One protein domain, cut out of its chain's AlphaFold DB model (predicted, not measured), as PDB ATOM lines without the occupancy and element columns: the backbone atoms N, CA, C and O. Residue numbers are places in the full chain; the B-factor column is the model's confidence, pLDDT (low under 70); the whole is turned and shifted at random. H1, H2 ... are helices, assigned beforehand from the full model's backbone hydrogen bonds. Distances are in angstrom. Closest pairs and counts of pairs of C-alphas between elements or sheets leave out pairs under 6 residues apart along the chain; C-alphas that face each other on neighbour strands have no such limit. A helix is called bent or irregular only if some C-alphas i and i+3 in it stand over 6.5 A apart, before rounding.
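AT A GLANCE: This is residues 280 to 383 of the 392 residues of an uncharacterized protein of Serendipita vermifera MAFF 305830 (UniProt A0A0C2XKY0). Four helices lie roughly side by side in a bundle: H4, the longest, packs along H1, H1 packs on H2, and H2 and H3 form a helical hairpin whose second helix comes back close to H4. H1, H2 and H4 run roughly one way and H3 runs back against them, while the link of residues 324 to 341 makes a wide loop beside the bundle. The printed part has 104 residues with four named helices, in the order H1, H2, H3, H4, and no named strand; the class is all helix. It is compact, with a radius of gyration of the C-alphas of 13.3 A, and spans 38 by 30 by 25 A.

HOW THE PARTS SIT: Begin with H4, residues 361 to 380, and look from it to H1, residues 280 to 289. These two touch, and their closest C-alphas, those of His 286 and Ala 374, are 5.4 A apart. They run the same way at a shallow tilt of 32 degrees, only just short of steep. Next find H2, residues 310 to 323, which touches H1 with residues 319 to 323 alone; the closest C-alphas, those of Ser 288 and Leu 319, are 7.0 A apart. H1 and H2 run the same way at a shallow tilt of 20 degrees. H2 and H3, residues 342 to 355, touch as a hairpin and run opposite ways at a shallow tilt of 11 degrees, with the closest C-alphas, those of Gln 314 and Phe 352, 6.4 A apart. H3 is close to H4 but not clearly touching it: their closest C-alphas, those of Arg 353 and Ile 364, are 6.8 A apart. H2 and H4 are near each other, and H1 and H3 are apart. In the backbones of H1, H3 and H4 every O i to N i+4 pair is within hydrogen-bond range; in H2 8 of 10 are.

IN THESE COORDINATES: Find C-alpha 361 at (-22.588, 1.310, -19.354); from there H4 runs 29.1 A to C-alpha 380 at (-29.930, -26.000, -26.107). H1 begins at C-alpha 280, at (-21.477, -13.054, -8.179), and is 14.6 A long. H2 and H3 each measure 20.3 A from first to last C-alpha. H2 is irregular: C-alphas 311 and 314 are 7.2 A apart.

THE WHOLE: The two C-alphas farthest apart, those of Pro 334 and Asp 362, are 39.7 A from each other. The printed part has no cut. The links from H1 to H2, 20 residues, and from H2 to H3, 18 residues, are long; that from H3 to H4, 5 residues, is tight. Look at the B-factor column: the mean pLDDT of the printed part is 78.0, and residues 325 to 339 and 381 to 383 are under 70.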
ATOM      1  N   ARG A 280     -20.415 -12.308  -8.876       87.50
ATOM      2  CA  ARG A 280     -21.477 -13.054  -8.179       87.50
ATOM      3  C   ARG A 280     -22.814 -13.011  -8.925       87.50
ATOM      4  O   ARG A 280     -23.487 -14.032  -9.029       87.50
ATOM      5  N   ALA A 281     -23.156 -11.854  -9.497       88.94
ATOM      6  CA  ALA A 281     -24.363 -11.676 -10.305       88.94
ATOM      7  C   ALA A 281     -24.394 -12.619 -11.522       88.94
ATOM      8  O   ALA A 281     -25.445 -13.160 -11.843       88.94
ATOM      9  N   PHE A 282     -23.244 -12.902 -12.144       92.50
ATOM     10  CA  PHE A 282     -23.161 -13.825 -13.282       92.50
ATOM     11  C   PHE A 282     -23.492 -15.262 -12.871       92.50
ATOM     12  O   PHE A 282     -24.224 -15.960 -13.570       92.50
ATOM     13  N   GLY A 283     -23.012 -15.691 -11.699       89.06
ATOM     14  CA  GLY A 283     -23.387 -16.982 -11.120       89.06
ATOM     15  C   GLY A 283     -24.897 -17.099 -10.894       89.06
ATOM     16  O   GLY A 283     -25.488 -18.126 -11.221       89.06
ATOM     17  N   MET A 284     -25.533 -16.031 -10.403       90.94
ATOM     18  CA  MET A 284     -26.984 -15.980 -10.173       90.94
ATOM     19  C   MET A 284     -27.794 -15.971 -11.474       90.94
ATOM     20  O   MET A 284     -28.760 -16.721 -11.576       90.94
ATOM     21  N   ILE A 285     -27.369 -15.215 -12.493       90.94
ATOM     22  CA  ILE A 285     -27.995 -15.216 -13.830       90.94
ATOM     23  C   ILE A 285     -27.982 -16.632 -14.422       90.94
ATOM     24  O   ILE A 285     -29.015 -17.135 -14.870       90.94
ATOM     25  N   HIS A 286     -26.834 -17.316 -14.371       90.81
ATOM     26  CA  HIS A 286     -26.721 -18.701 -14.846       90.81
ATOM     27  C   HIS A 286     -27.591 -19.659 -14.028       90.81
ATOM     28  O   HIS A 286     -28.219 -20.548 -14.601       90.81
ATOM     29  N   ALA A 287     -27.694 -19.460 -12.714       89.56
ATOM     30  CA  ALA A 287     -28.547 -20.283 -11.861       89.56
ATOM     31  C   ALA A 287     -30.044 -20.092 -12.160       89.56
ATOM     32  O   ALA A 287     -30.824 -21.047 -12.084       89.56
ATOM     33  N   SER A 288     -30.439 -18.877 -12.541       89.31
ATOM     34  CA  SER A 288     -31.821 -18.526 -12.870       89.31
ATOM     35  C   SER A 288     -32.235 -18.875 -14.302       89.31
ATOM     36  O   SER A 288     -33.428 -19.061 -14.521       89.31
ATOM     37  N   LEU A 289     -31.309 -18.998 -15.262       86.75
ATOM     38  CA  LEU A 289     -31.645 -19.239 -16.680       86.75
ATOM     39  C   LEU A 289     -31.029 -20.509 -17.280       86.75
ATOM     40  O   LEU A 289     -31.727 -21.250 -17.968       86.75
ATOM     41  N   ALA A 290     -29.740 -20.764 -17.042       86.75
ATOM     42  CA  ALA A 290     -28.967 -21.779 -17.768       86.75
ATOM     43  C   ALA A 290     -29.081 -23.194 -17.178       86.75
ATOM     44  O   ALA A 290     -28.718 -24.166 -17.837       86.75
ATOM     45  N   LEU A 291     -29.553 -23.328 -15.934       85.62
ATOM     46  CA  LEU A 291     -29.743 -24.637 -15.312       85.62
ATOM     47  C   LEU A 291     -30.925 -25.404 -15.934       85.62
ATOM     48  O   LEU A 291     -31.904 -24.778 -16.366       85.62
ATOM     49  N   PRO A 292     -30.883 -26.754 -15.904       80.50
ATOM     50  CA  PRO A 292     -32.011 -27.581 -16.318       80.50
ATOM     51  C   PRO A 292     -33.278 -27.228 -15.538       80.50
ATOM     52  O   PRO A 292     -33.191 -26.853 -14.365       80.50
ATOM     53  N   ALA A 293     -34.456 -27.408 -16.139       76.88
ATOM     54  CA  ALA A 293     -35.738 -26.998 -15.550       76.88
ATOM     55  C   ALA A 293     -35.956 -27.492 -14.098       76.88
ATOM     56  O   ALA A 293     -36.519 -26.775 -13.273       76.88
ATOM     57  N   ALA A 294     -35.447 -28.678 -13.750       75.38
ATOM     58  CA  ALA A 294     -35.531 -29.246 -12.399       75.38
ATOM     59  C   ALA A 294     -34.692 -28.509 -11.329       75.38
ATOM     60  O   ALA A 294     -34.960 -28.647 -10.133       75.38
ATOM     61  N   TYR A 295     -33.690 -27.728 -11.733       79.38
ATOM     62  CA  TYR A 295     -32.774 -26.996 -10.849       79.38
ATOM     63  C   TYR A 295     -32.805 -25.483 -11.082       79.38
ATOM     64  O   TYR A 295     -32.143 -24.740 -10.365       79.38
ATOM     65  N   ARG A 296     -33.554 -25.012 -12.079       85.25
ATOM     66  CA  ARG A 296     -33.607 -23.599 -12.440       85.25
ATOM     67  C   ARG A 296     -34.250 -22.772 -11.326       85.25
ATOM     68  O   ARG A 296     -35.324 -23.103 -10.821       85.25
ATOM     69  N   LEU A 297     -33.581 -21.685 -10.956       85.81
ATOM     70  CA  LEU A 297     -34.007 -20.758  -9.909       85.81
ATOM     71  C   LEU A 297     -34.894 -19.654 -10.498       85.81
ATOM     72  O   LEU A 297     -34.475 -18.500 -10.588       85.81
ATOM     73  N   GLN A 298     -36.082 -20.050 -10.962       81.12
ATOM     74  CA  GLN A 298     -36.977 -19.205 -11.761       81.12
ATOM     75  C   GLN A 298     -37.644 -18.098 -10.938       81.12
ATOM     76  O   GLN A 298     -37.707 -16.970 -11.407       81.12
ATOM     77  N   ASP A 299     -38.049 -18.405  -9.702       80.06
ATOM     78  CA  ASP A 299     -38.815 -17.488  -8.838       80.06
ATOM     79  C   ASP A 299     -37.987 -16.947  -7.654       80.06
ATOM     80  O   ASP A 299     -38.525 -16.417  -6.679       80.06
ATOM     81  N   VAL A 300     -36.659 -17.115  -7.685       84.56
ATOM     82  CA  VAL A 300     -35.786 -16.662  -6.590       84.56
ATOM     83  C   VAL A 300     -35.602 -15.158  -6.656       84.56
ATOM     84  O   VAL A 300     -34.891 -14.666  -7.528       84.56
ATOM     85  N   ARG A 301     -36.125 -14.437  -5.662       85.81
ATOM     86  CA  ARG A 301     -35.843 -13.006  -5.471       85.81
ATOM     87  C   ARG A 301     -34.527 -12.783  -4.728       85.81
ATOM     88  O   ARG A 301     -34.485 -12.705  -3.499       85.81
ATOM     89  N   TRP A 302     -33.437 -12.640  -5.475       87.12
ATOM     90  CA  TRP A 302     -32.082 -12.458  -4.949       87.12
ATOM     91  C   TRP A 302     -31.912 -11.179  -4.117       87.12
ATOM     92  O   TRP A 302     -31.195 -11.188  -3.112       87.12
ATOM     93  N   THR A 303     -32.577 -10.089  -4.511       84.81
ATOM     94  CA  THR A 303     -32.582  -8.815  -3.769       84.81
ATOM     95  C   THR A 303     -33.374  -8.925  -2.466       84.81
ATOM     96  O   THR A 303     -32.883  -8.518  -1.416       84.81
ATOM     97  N   GLY A 304     -34.544  -9.573  -2.499       81.75
ATOM     98  CA  GLY A 304     -35.378  -9.823  -1.314       81.75
ATOM     99  C   GLY A 304     -34.701 -10.711  -0.264       81.75
ATOM    100  O   GLY A 304     -34.895 -10.517   0.932       81.75
ATOM    101  N   LEU A 305     -33.840 -11.636  -0.698       83.94
ATOM    102  CA  LEU A 305     -33.000 -12.455   0.183       83.94
ATOM    103  C   LEU A 305     -31.729 -11.730   0.666       83.94
ATOM    104  O   LEU A 305     -30.928 -12.321   1.393       83.94
ATOM    105  N   GLY A 306     -31.497 -10.478   0.257       83.12
ATOM    106  CA  GLY A 306     -30.295  -9.716   0.606       83.12
ATOM    107  C   GLY A 306     -29.000 -10.337   0.068       83.12
ATOM    108  O   GLY A 306     -27.963 -10.269   0.732       83.12
ATOM    109  N   LEU A 307     -29.066 -11.011  -1.087       85.50
ATOM    110  CA  LEU A 307     -27.922 -11.634  -1.770       85.50
ATOM    111  C   LEU A 307     -27.395 -10.768  -2.924       85.50
ATOM    112  O   LEU A 307     -26.212 -10.854  -3.256       85.50
ATOM    113  N   LEU A 308     -28.260  -9.925  -3.498       86.12
ATOM    114  CA  LEU A 308     -27.910  -8.837  -4.412       86.12
ATOM    115  C   LEU A 308     -28.334  -7.488  -3.817       86.12
ATOM    116  O   LEU A 308     -29.358  -7.426  -3.134       86.12
ATOM    117  N   PRO A 309     -27.578  -6.405  -4.066       85.12
ATOM    118  CA  PRO A 309     -27.950  -5.088  -3.574       85.12
ATOM    119  C   PRO A 309     -29.135  -4.502  -4.375       85.12
ATOM    120  O   PRO A 309     -29.319  -4.868  -5.540       85.12
ATOM    121  N   PRO A 310     -29.903  -3.554  -3.800       80.81
ATOM    122  CA  PRO A 310     -31.118  -2.987  -4.408       80.81
ATOM    123  C   PRO A 310     -30.993  -2.473  -5.856       80.81
ATOM    124  O   PRO A 310     -31.931  -2.652  -6.627       80.81
ATOM    125  N   PRO A 311     -29.854  -1.909  -6.312       83.12
ATOM    126  CA  PRO A 311     -29.725  -1.471  -7.705       83.12
ATOM    127  C   PRO A 311     -29.883  -2.588  -8.755       83.12
ATOM    128  O   PRO A 311     -30.098  -2.292  -9.927       83.12
ATOM    129  N   PHE A 312     -29.800  -3.863  -8.351       84.94
ATOM    130  CA  PHE A 312     -30.024  -5.027  -9.216       84.94
ATOM    131  C   PHE A 312     -31.494  -5.484  -9.265       84.94
ATOM    132  O   PHE A 312     -31.784  -6.511  -9.872       84.94
ATOM    133  N   GLU A 313     -32.444  -4.745  -8.686       83.88
ATOM    134  CA  GLU A 313     -33.880  -5.061  -8.794       83.88
ATOM    135  C   GLU A 313     -34.349  -5.161 -10.251       83.88
ATOM    136  O   GLU A 313     -35.103  -6.061 -10.601       83.88
ATOM    137  N   GLN A 314     -33.833  -4.313 -11.138       83.94
ATOM    138  CA  GLN A 314     -34.171  -4.376 -12.564       83.94
ATOM    139  C   GLN A 314     -33.629  -5.637 -13.248       83.94
ATOM    140  O   GLN A 314     -34.250  -6.159 -14.171       83.94
ATOM    141  N   LEU A 315     -32.500  -6.173 -12.768       84.69
ATOM    142  CA  LEU A 315     -31.995  -7.465 -13.234       84.69
ATOM    143  C   LEU A 315     -32.939  -8.588 -12.791       84.69
ATOM    144  O   LEU A 315     -33.188  -9.508 -13.561       84.69
ATOM    145  N   GLN A 316     -33.503  -8.495 -11.585       84.50
ATOM    146  CA  GLN A 316     -34.515  -9.437 -11.106       84.50
ATOM    147  C   GLN A 316     -35.766  -9.405 -11.995       84.50
ATOM    148  O   GLN A 316     -36.205 -10.455 -12.446       84.50
ATOM    149  N   VAL A 317     -36.277  -8.214 -12.326       85.06
ATOM    150  CA  VAL A 317     -37.434  -8.055 -13.229       85.06
ATOM    151  C   VAL A 317     -37.160  -8.670 -14.604       85.06
ATOM    152  O   VAL A 317     -38.028  -9.347 -15.159       85.06
ATOM    153  N   LEU A 318     -35.950  -8.483 -15.143       85.44
ATOM    154  CA  LEU A 318     -35.534  -9.121 -16.391       85.44
ATOM    155  C   LEU A 318     -35.562 -10.652 -16.269       85.44
ATOM    156  O   LEU A 318     -36.167 -11.316 -17.105       85.44
ATOM    157  N   LEU A 319     -34.949 -11.219 -15.226       85.94
ATOM    158  CA  LEU A 319     -34.919 -12.670 -15.006       85.94
ATOM    159  C   LEU A 319     -36.325 -13.262 -14.815       85.94
ATOM    160  O   LEU A 319     -36.616 -14.312 -15.388       85.94
ATOM    161  N   ASP A 320     -37.197 -12.584 -14.071       83.19
ATOM    162  CA  ASP A 320     -38.582 -13.001 -13.830       83.19
ATOM    163  C   ASP A 320     -39.386 -12.995 -15.144       83.19
ATOM    164  O   ASP A 320     -40.076 -13.968 -15.467       83.19
ATOM    165  N   THR A 321     -39.217 -11.943 -15.957       82.06
ATOM    166  CA  THR A 321     -39.820 -11.832 -17.297       82.06
ATOM    167  C   THR A 321     -39.352 -12.976 -18.191       82.06
ATOM    168  O   THR A 321     -40.174 -13.644 -18.813       82.06
ATOM    169  N   LEU A 322     -38.044 -13.261 -18.198       83.12
ATOM    170  CA  LEU A 322     -37.434 -14.331 -18.992       83.12
ATOM    171  C   LEU A 322     -37.832 -15.746 -18.540       83.12
ATOM    172  O   LEU A 322     -37.794 -16.705 -19.319       83.12
ATOM    173  N   ASN A 323     -38.211 -15.905 -17.279       78.81
ATOM    174  CA  ASN A 323     -38.723 -17.162 -16.749       78.81
ATOM    175  C   ASN A 323     -40.250 -17.286 -16.866       78.81
ATOM    176  O   ASN A 323     -40.781 -18.368 -16.632       78.81
ATOM    177  N   GLY A 324     -40.947 -16.230 -17.301       71.38
ATOM    178  CA  GLY A 324     -42.402 -16.219 -17.436       71.38
ATOM    179  C   GLY A 324     -43.131 -16.262 -16.090       71.38
ATOM    180  O   GLY A 324     -44.256 -16.762 -16.023       71.38
ATOM    181  N   VAL A 325     -42.491 -15.770 -15.024       63.16
ATOM    182  CA  VAL A 325     -43.080 -15.702 -13.682       63.16
ATOM    183  C   VAL A 325     -44.138 -14.592 -13.667       63.16
ATOM    184  O   VAL A 325     -43.843 -13.464 -14.072       63.16
ATOM    185  N   PRO A 326     -45.383 -14.858 -13.230       53.62
ATOM    186  CA  PRO A 326     -46.414 -13.832 -13.184       53.62
ATOM    187  C   PRO A 326     -46.025 -12.733 -12.202       53.62
ATOM    188  O   PRO A 326     -45.662 -12.999 -11.057       53.62
ATOM    189  N   ASN A 327     -46.169 -11.482 -12.634       52.66
ATOM    190  CA  ASN A 327     -46.097 -10.333 -11.741       52.66
ATOM    191  C   ASN A 327     -47.112 -10.531 -10.596       52.66
ATOM    192  O   ASN A 327     -48.233 -10.966 -10.855       52.66
ATOM    193  N   GLU A 328     -46.746 -10.182  -9.360       45.12
ATOM    194  CA  GLU A 328     -47.401 -10.521  -8.069       45.12
ATOM    195  C   GLU A 328     -48.919 -10.204  -7.956       45.12
ATOM    196  O   GLU A 328     -49.573 -10.544  -6.975       45.12
ATOM    197  N   LYS A 329     -49.500  -9.555  -8.972       36.34
ATOM    198  CA  LYS A 329     -50.922  -9.209  -9.105       36.34
ATOM    199  C   LYS A 329     -51.728 -10.134 -10.029       36.34
ATOM    200  O   LYS A 329     -52.936  -9.933 -10.148       36.34
ATOM    201  N   ALA A 330     -51.109 -11.106 -10.699       34.94
ATOM    202  CA  ALA A 330     -51.791 -12.021 -11.615       34.94
ATOM    203  C   ALA A 330     -51.921 -13.431 -11.006       34.94
ATOM    204  O   ALA A 330     -50.958 -13.927 -10.418       34.94
ATOM    205  N   PRO A 331     -53.087 -14.099 -11.130       29.95
ATOM    206  CA  PRO A 331     -53.232 -15.486 -10.700       29.95
ATOM    207  C   PRO A 331     -52.244 -16.390 -11.460       29.95
ATOM    208  O   PRO A 331     -51.952 -16.117 -12.630       29.95
ATOM    209  N   PRO A 332     -51.733 -17.462 -10.825       37.31
ATOM    210  CA  PRO A 332     -50.770 -18.353 -11.457       37.31
ATOM    211  C   PRO A 332     -51.371 -18.954 -12.737       37.31
ATOM    212  O   PRO A 332     -52.525 -19.400 -12.721       37.31
ATOM    213  N   PRO A 333     -50.634 -18.956 -13.861       36.53
ATOM    214  CA  PRO A 333     -51.125 -19.524 -15.098       36.53
ATOM    215  C   PRO A 333     -51.328 -21.036 -14.911       36.53
ATOM    216  O   PRO A 333     -50.486 -21.706 -14.317       36.53
ATOM    217  N   PRO A 334     -52.418 -21.607 -15.449       33.59
ATOM    218  CA  PRO A 334     -52.703 -23.042 -15.359       33.59
ATOM    219  C   PRO A 334     -51.745 -23.926 -16.187       33.59
ATOM    220  O   PRO A 334     -51.931 -25.139 -16.251       33.59
ATOM    221  N   PHE A 335     -50.724 -23.341 -16.822       35.81
ATOM    222  CA  PHE A 335     -49.778 -24.002 -17.720       35.81
ATOM    223  C   PHE A 335     -48.339 -23.572 -17.396       35.81
ATOM    224  O   PHE A 335     -48.149 -22.459 -16.901       35.81
ATOM    225  N   PRO A 336     -47.322 -24.409 -17.691       46.81
ATOM    226  CA  PRO A 336     -45.925 -23.989 -17.589       46.81
ATOM    227  C   PRO A 336     -45.669 -22.732 -18.442       46.81
ATOM    228  O   PRO A 336     -46.367 -22.532 -19.446       46.81
ATOM    229  N   PRO A 337     -44.692 -21.886 -18.061       54.31
ATOM    230  CA  PRO A 337     -44.416 -20.630 -18.749       54.31
ATOM    231  C   PRO A 337     -44.203 -20.872 -20.248       54.31
ATOM    232  O   PRO A 337     -43.482 -21.785 -20.657       54.31
ATOM    233  N   ARG A 338     -44.885 -20.071 -21.076       58.38
ATOM    234  CA  ARG A 338     -44.791 -20.145 -22.539       58.38
ATOM    235  C   ARG A 338     -43.333 -19.873 -22.945       58.38
ATOM    236  O   ARG A 338     -42.731 -18.962 -22.377       58.38
ATOM    237  N   PRO A 339     -42.750 -20.618 -23.901       61.00
ATOM    238  CA  PRO A 339     -41.428 -20.284 -24.415       61.00
ATOM    239  C   PRO A 339     -41.465 -18.872 -25.009       61.00
ATOM    240  O   PRO A 339     -42.289 -18.584 -25.878       61.00
ATOM    241  N   ILE A 340     -40.600 -18.002 -24.492       70.75
ATOM    242  CA  ILE A 340     -40.503 -16.598 -24.894       70.75
ATOM    243  C   ILE A 340     -39.919 -16.540 -26.298       70.75
ATOM    244  O   ILE A 340     -38.947 -17.233 -26.615       70.75
ATOM    245  N   SER A 341     -40.531 -15.733 -27.155       76.00
ATOM    246  CA  SER A 341     -40.031 -15.518 -28.505       76.00
ATOM    247  C   SER A 341     -38.732 -14.706 -28.483       76.00
ATOM    248  O   SER A 341     -38.486 -13.889 -27.600       76.00
ATOM    249  N   LYS A 342     -37.897 -14.873 -29.511       78.56
ATOM    250  CA  LYS A 342     -36.654 -14.099 -29.650       78.56
ATOM    251  C   LYS A 342     -36.892 -12.577 -29.679       78.56
ATOM    252  O   LYS A 342     -36.006 -11.818 -29.310       78.56
ATOM    253  N   ILE A 343     -38.077 -12.146 -30.121       78.81
ATOM    254  CA  ILE A 343     -38.473 -10.733 -30.179       78.81
ATOM    255  C   ILE A 343     -38.740 -10.211 -28.763       78.81
ATOM    256  O   ILE A 343     -38.110  -9.245 -28.349       78.81
ATOM    257  N   GLU A 344     -39.573 -10.912 -27.990       79.38
ATOM    258  CA  GLU A 344     -39.861 -10.575 -26.585       79.38
ATOM    259  C   GLU A 344     -38.589 -10.589 -25.715       79.38
ATOM    260  O   GLU A 344     -38.454  -9.790 -24.790       79.38
ATOM    261  N   PHE A 345     -37.625 -11.464 -26.026       84.00
ATOM    262  CA  PHE A 345     -36.321 -11.501 -25.360       84.00
ATOM    263  C   PHE A 345     -35.512 -10.207 -25.567       84.00
ATOM    264  O   PHE A 345     -35.017  -9.626 -24.600       84.00
ATOM    265  N   GLU A 346     -35.379  -9.733 -26.811       85.75
ATOM    266  CA  GLU A 346     -34.639  -8.494 -27.094       85.75
ATOM    267  C   GLU A 346     -35.392  -7.250 -26.591       85.75
ATOM    268  O   GLU A 346     -34.758  -6.308 -26.117       85.75
ATOM    269  N   GLU A 347     -36.730  -7.259 -26.606       83.75
ATOM    270  CA  GLU A 347     -37.548  -6.201 -25.994       83.75
ATOM    271  C   GLU A 347     -37.323  -6.111 -24.476       83.75
ATOM    272  O   GLU A 347     -37.136  -5.016 -23.938       83.75
ATOM    273  N   ALA A 348     -37.255  -7.251 -23.781       83.00
ATOM    274  CA  ALA A 348     -36.957  -7.288 -22.350       83.00
ATOM    275  C   ALA A 348     -35.544  -6.756 -22.039       83.00
ATOM    276  O   ALA A 348     -35.355  -6.026 -21.061       83.00
ATOM    277  N   ILE A 349     -34.554  -7.061 -22.887       87.31
ATOM    278  CA  ILE A 349     -33.194  -6.508 -22.769       87.31
ATOM    279  C   ILE A 349     -33.185  -4.994 -22.994       87.31
ATOM    280  O   ILE A 349     -32.515  -4.276 -22.245       87.31
ATOM    281  N   ALA A 350     -33.906  -4.495 -24.001       84.50
ATOM    282  CA  ALA A 350     -34.007  -3.061 -24.265       84.50
ATOM    283  C   ALA A 350     -34.614  -2.327 -23.058       84.50
ATOM    284  O   ALA A 350     -34.022  -1.375 -22.550       84.50
ATOM    285  N   HIS A 351     -35.713  -2.857 -22.513       84.19
ATOM    286  CA  HIS A 351     -36.347  -2.319 -21.312       84.19
ATOM    287  C   HIS A 351     -35.415  -2.344 -20.085       84.19
ATOM    288  O   HIS A 351     -35.410  -1.406 -19.285       84.19
ATOM    289  N   PHE A 352     -34.599  -3.392 -19.925       85.69
ATOM    290  CA  PHE A 352     -33.593  -3.459 -18.861       85.69
ATOM    291  C   PHE A 352     -32.524  -2.368 -19.007       85.69
ATOM    292  O   PHE A 352     -32.210  -1.696 -18.025       85.69
ATOM    293  N   ARG A 353     -31.999  -2.151 -20.221       85.75
ATOM    294  CA  ARG A 353     -30.982  -1.118 -20.496       85.75
ATOM    295  C   ARG A 353     -31.479   0.291 -20.169       85.75
ATOM    296  O   ARG A 353     -30.713   1.095 -19.649       85.75
ATOM    297  N   GLU A 354     -32.746   0.579 -20.452       82.69
ATOM    298  CA  GLU A 354     -33.345   1.898 -20.213       82.69
ATOM    299  C   GLU A 354     -33.595   2.186 -18.726       82.69
ATOM    300  O   GLU A 354     -33.473   3.330 -18.286       82.69
ATOM    301  N   ASN A 355     -33.917   1.152 -17.944       80.88
ATOM    302  CA  ASN A 355     -34.381   1.305 -16.565       80.88
ATOM    303  C   ASN A 355     -33.343   0.937 -15.496       80.88
ATOM    304  O   ASN A 355     -33.619   1.110 -14.305       80.88
ATOM    305  N   PHE A 356     -32.164   0.428 -15.871       78.44
ATOM    306  CA  PHE A 356     -31.147   0.023 -14.902       78.44
ATOM    307  C   PHE A 356     -30.649   1.216 -14.073       78.44
ATOM    308  O   PHE A 356     -30.190   2.230 -14.596       78.44
ATOM    309  N   ALA A 357     -30.736   1.090 -12.746       70.69
ATOM    310  CA  ALA A 357     -30.473   2.194 -11.825       70.69
ATOM    311  C   ALA A 357     -28.992   2.617 -11.792       70.69
ATOM    312  O   ALA A 357     -28.687   3.787 -11.549       70.69
ATOM    313  N   ILE A 358     -28.065   1.681 -12.030       73.38
ATOM    314  CA  ILE A 358     -26.630   1.978 -12.102       73.38
ATOM    315  C   ILE A 358     -26.312   2.454 -13.518       73.38
ATOM    316  O   ILE A 358     -26.375   1.683 -14.466       73.38
ATOM    317  N   ARG A 359     -25.905   3.716 -13.663       73.88
ATOM    318  CA  ARG A 359     -25.488   4.295 -14.952       73.88
ATOM    319  C   ARG A 359     -24.033   3.963 -15.295       73.88
ATOM    320  O   ARG A 359     -23.261   4.857 -15.628       73.88
ATOM    321  N   ASP A 360     -23.661   2.698 -15.155       82.69
ATOM    322  CA  ASP A 360     -22.371   2.178 -15.603       82.69
ATOM    323  C   ASP A 360     -22.607   1.375 -16.894       82.69
ATOM    324  O   ASP A 360     -23.144   0.264 -16.823       82.69
ATOM    325  N   PRO A 361     -22.303   1.950 -18.074       81.75
ATOM    326  CA  PRO A 361     -22.588   1.310 -19.354       81.75
ATOM    327  C   PRO A 361     -21.817  -0.004 -19.527       81.75
ATOM    328  O   PRO A 361     -22.389  -0.967 -20.036       81.75
ATOM    329  N   ASP A 362     -20.584  -0.083 -19.018       87.00
ATOM    330  CA  ASP A 362     -19.743  -1.276 -19.141       87.00
ATOM    331  C   ASP A 362     -20.346  -2.441 -18.341       87.00
ATOM    332  O   ASP A 362     -20.456  -3.567 -18.829       87.00
ATOM    333  N   LEU A 363     -20.833  -2.165 -17.124       85.69
ATOM    334  CA  LEU A 363     -21.507  -3.168 -16.296       85.69
ATOM    335  C   LEU A 363     -22.824  -3.653 -16.922       85.69
ATOM    336  O   LEU A 363     -23.139  -4.842 -16.825       85.69
ATOM    337  N   ILE A 364     -23.606  -2.752 -17.525       86.31
ATOM    338  CA  ILE A 364     -24.865  -3.108 -18.196       86.31
ATOM    339  C   ILE A 364     -24.582  -4.038 -19.373       86.31
ATOM    340  O   ILE A 364     -25.242  -5.073 -19.496       86.31
ATOM    341  N   ASP A 365     -23.607  -3.696 -20.214       88.38
ATOM    342  CA  ASP A 365     -23.251  -4.513 -21.371       88.38
ATOM    343  C   ASP A 365     -22.728  -5.888 -20.941       88.38
ATOM    344  O   ASP A 365     -23.190  -6.903 -21.466       88.38
ATOM    345  N   GLU A 366     -21.874  -5.958 -19.916       91.25
ATOM    346  CA  GLU A 366     -21.422  -7.235 -19.354       91.25
ATOM    347  C   GLU A 366     -22.579  -8.105 -18.821       91.25
ATOM    348  O   GLU A 366     -22.607  -9.315 -19.052       91.25
ATOM    349  N   LEU A 367     -23.548  -7.511 -18.111       89.69
ATOM    350  CA  LEU A 367     -24.713  -8.239 -17.594       89.69
ATOM    351  C   LEU A 367     -25.605  -8.755 -18.726       89.69
ATOM    352  O   LEU A 367     -26.071  -9.893 -18.663       89.69
ATOM    353  N   VAL A 368     -25.831  -7.941 -19.759       90.25
ATOM    354  CA  VAL A 368     -26.637  -8.326 -20.926       90.25
ATOM    355  C   VAL A 368     -25.976  -9.466 -21.696       90.25
ATOM    356  O   VAL A 368     -26.657 -10.429 -22.058       90.25
ATOM    357  N   GLU A 369     -24.663  -9.400 -21.914       92.12
ATOM    358  CA  GLU A 369     -23.923 -10.481 -22.569       92.12
ATOM    359  C   GLU A 369     -23.984 -11.780 -21.759       92.12
ATOM    360  O   GLU A 369     -24.207 -12.856 -22.321       92.12
ATOM    361  N   GLU A 370     -23.901 -11.697 -20.430       92.44
ATOM    362  CA  GLU A 370     -24.026 -12.877 -19.577       92.44
ATOM    363  C   GLU A 370     -25.449 -13.470 -19.603       92.44
ATOM    364  O   GLU A 370     -25.604 -14.697 -19.631       92.44
ATOM    365  N   VAL A 371     -26.493 -12.629 -19.652       91.25
ATOM    366  CA  VAL A 371     -27.893 -13.066 -19.828       91.25
ATOM    367  C   VAL A 371     -28.078 -13.758 -21.178       91.25
ATOM    368  O   VAL A 371     -28.658 -14.846 -21.226       91.25
ATOM    369  N   ARG A 372     -27.540 -13.195 -22.267       91.94
ATOM    370  CA  ARG A 372     -27.560 -13.819 -23.603       91.94
ATOM    371  C   ARG A 372     -26.838 -15.161 -23.614       91.94
ATOM    372  O   ARG A 372     -27.353 -16.135 -24.169       91.94
ATOM    373  N   ALA A 373     -25.673 -15.241 -22.974       91.25
ATOM    374  CA  ALA A 373     -24.917 -16.481 -22.853       91.25
ATOM    375  C   ALA A 373     -25.709 -17.554 -22.088       91.25
ATOM    376  O   ALA A 373     -25.786 -18.698 -22.542       91.25
ATOM    377  N   ALA A 374     -26.339 -17.190 -20.967       88.31
ATOM    378  CA  ALA A 374     -27.174 -18.098 -20.184       88.31
ATOM    379  C   ALA A 374     -28.430 -18.548 -20.955       88.31
ATOM    380  O   ALA A 374     -28.782 -19.729 -20.935       88.31
ATOM    381  N   TRP A 375     -29.070 -17.633 -21.687       86.56
ATOM    382  CA  TRP A 375     -30.236 -17.927 -22.521       86.56
ATOM    383  C   TRP A 375     -29.912 -18.897 -23.660       86.56
ATOM    384  O   TRP A 375     -30.639 -19.858 -23.897       86.56
ATOM    385  N   LYS A 376     -28.768 -18.714 -24.325       88.25
ATOM    386  CA  LYS A 376     -28.317 -19.625 -25.385       88.25
ATOM    387  C   LYS A 376     -28.114 -21.056 -24.877       88.25
ATOM    388  O   LYS A 376     -28.393 -22.004 -25.606       88.25
ATOM    389  N   ILE A 377     -27.637 -21.218 -23.639       86.25
ATOM    390  CA  ILE A 377     -27.521 -22.535 -22.993       86.25
ATOM    391  C   ILE A 377     -28.916 -23.125 -22.756       86.25
ATOM    392  O   ILE A 377     -29.144 -24.292 -23.068       86.25
ATOM    393  N   ARG A 378     -29.866 -22.312 -22.283       82.94
ATOM    394  CA  ARG A 378     -31.264 -22.724 -22.093       82.94
ATOM    395  C   ARG A 378     -31.911 -23.220 -23.389       82.94
ATOM    396  O   ARG A 378     -32.534 -24.273 -23.390       82.94
ATOM    397  N   GLU A 379     -31.718 -22.526 -24.509       80.88
ATOM    398  CA  GLU A 379     -32.252 -22.948 -25.819       80.88
ATOM    399  C   GLU A 379     -31.682 -24.287 -26.319       80.88
ATOM    400  O   GLU A 379     -32.253 -24.936 -27.206       80.88
ATOM    401  N   GLN A 380     -30.536 -24.711 -25.788       79.69
ATOM    402  CA  GLN A 380     -29.930 -26.000 -26.107       79.69
ATOM    403  C   GLN A 380     -30.499 -27.141 -25.252       79.69
ATOM    404  O   GLN A 380     -30.320 -28.297 -25.639       79.69
ATOM    405  N   ASP A 381     -31.222 -26.843 -24.166       69.44
ATOM    406  CA  ASP A 381     -31.827 -27.843 -23.287       69.44
ATOM    407  C   ASP A 381     -32.987 -28.575 -24.005       69.44
ATOM    408  O   ASP A 381     -33.979 -27.951 -24.403       69.44
ATOM    409  N   PRO A 382     -32.888 -29.901 -24.226       62.12
ATOM    410  CA  PRO A 382     -33.932 -30.674 -24.892       62.12
ATOM    411  C   PRO A 382     -35.243 -30.756 -24.097       62.12
ATOM    412  O   PRO A 382     -36.284 -31.020 -24.706       62.12
ATOM    413  N   ASP A 383     -35.226 -30.537 -22.779       61.25
ATOM    414  CA  ASP A 383     -36.443 -30.592 -21.961       61.25
ATOM    415  C   ASP A 383     -37.313 -29.332 -22.104       61.25
ATOM    416  O   ASP A 383     -38.537 -29.448 -22.053       61.25
TER     417      ASP A 383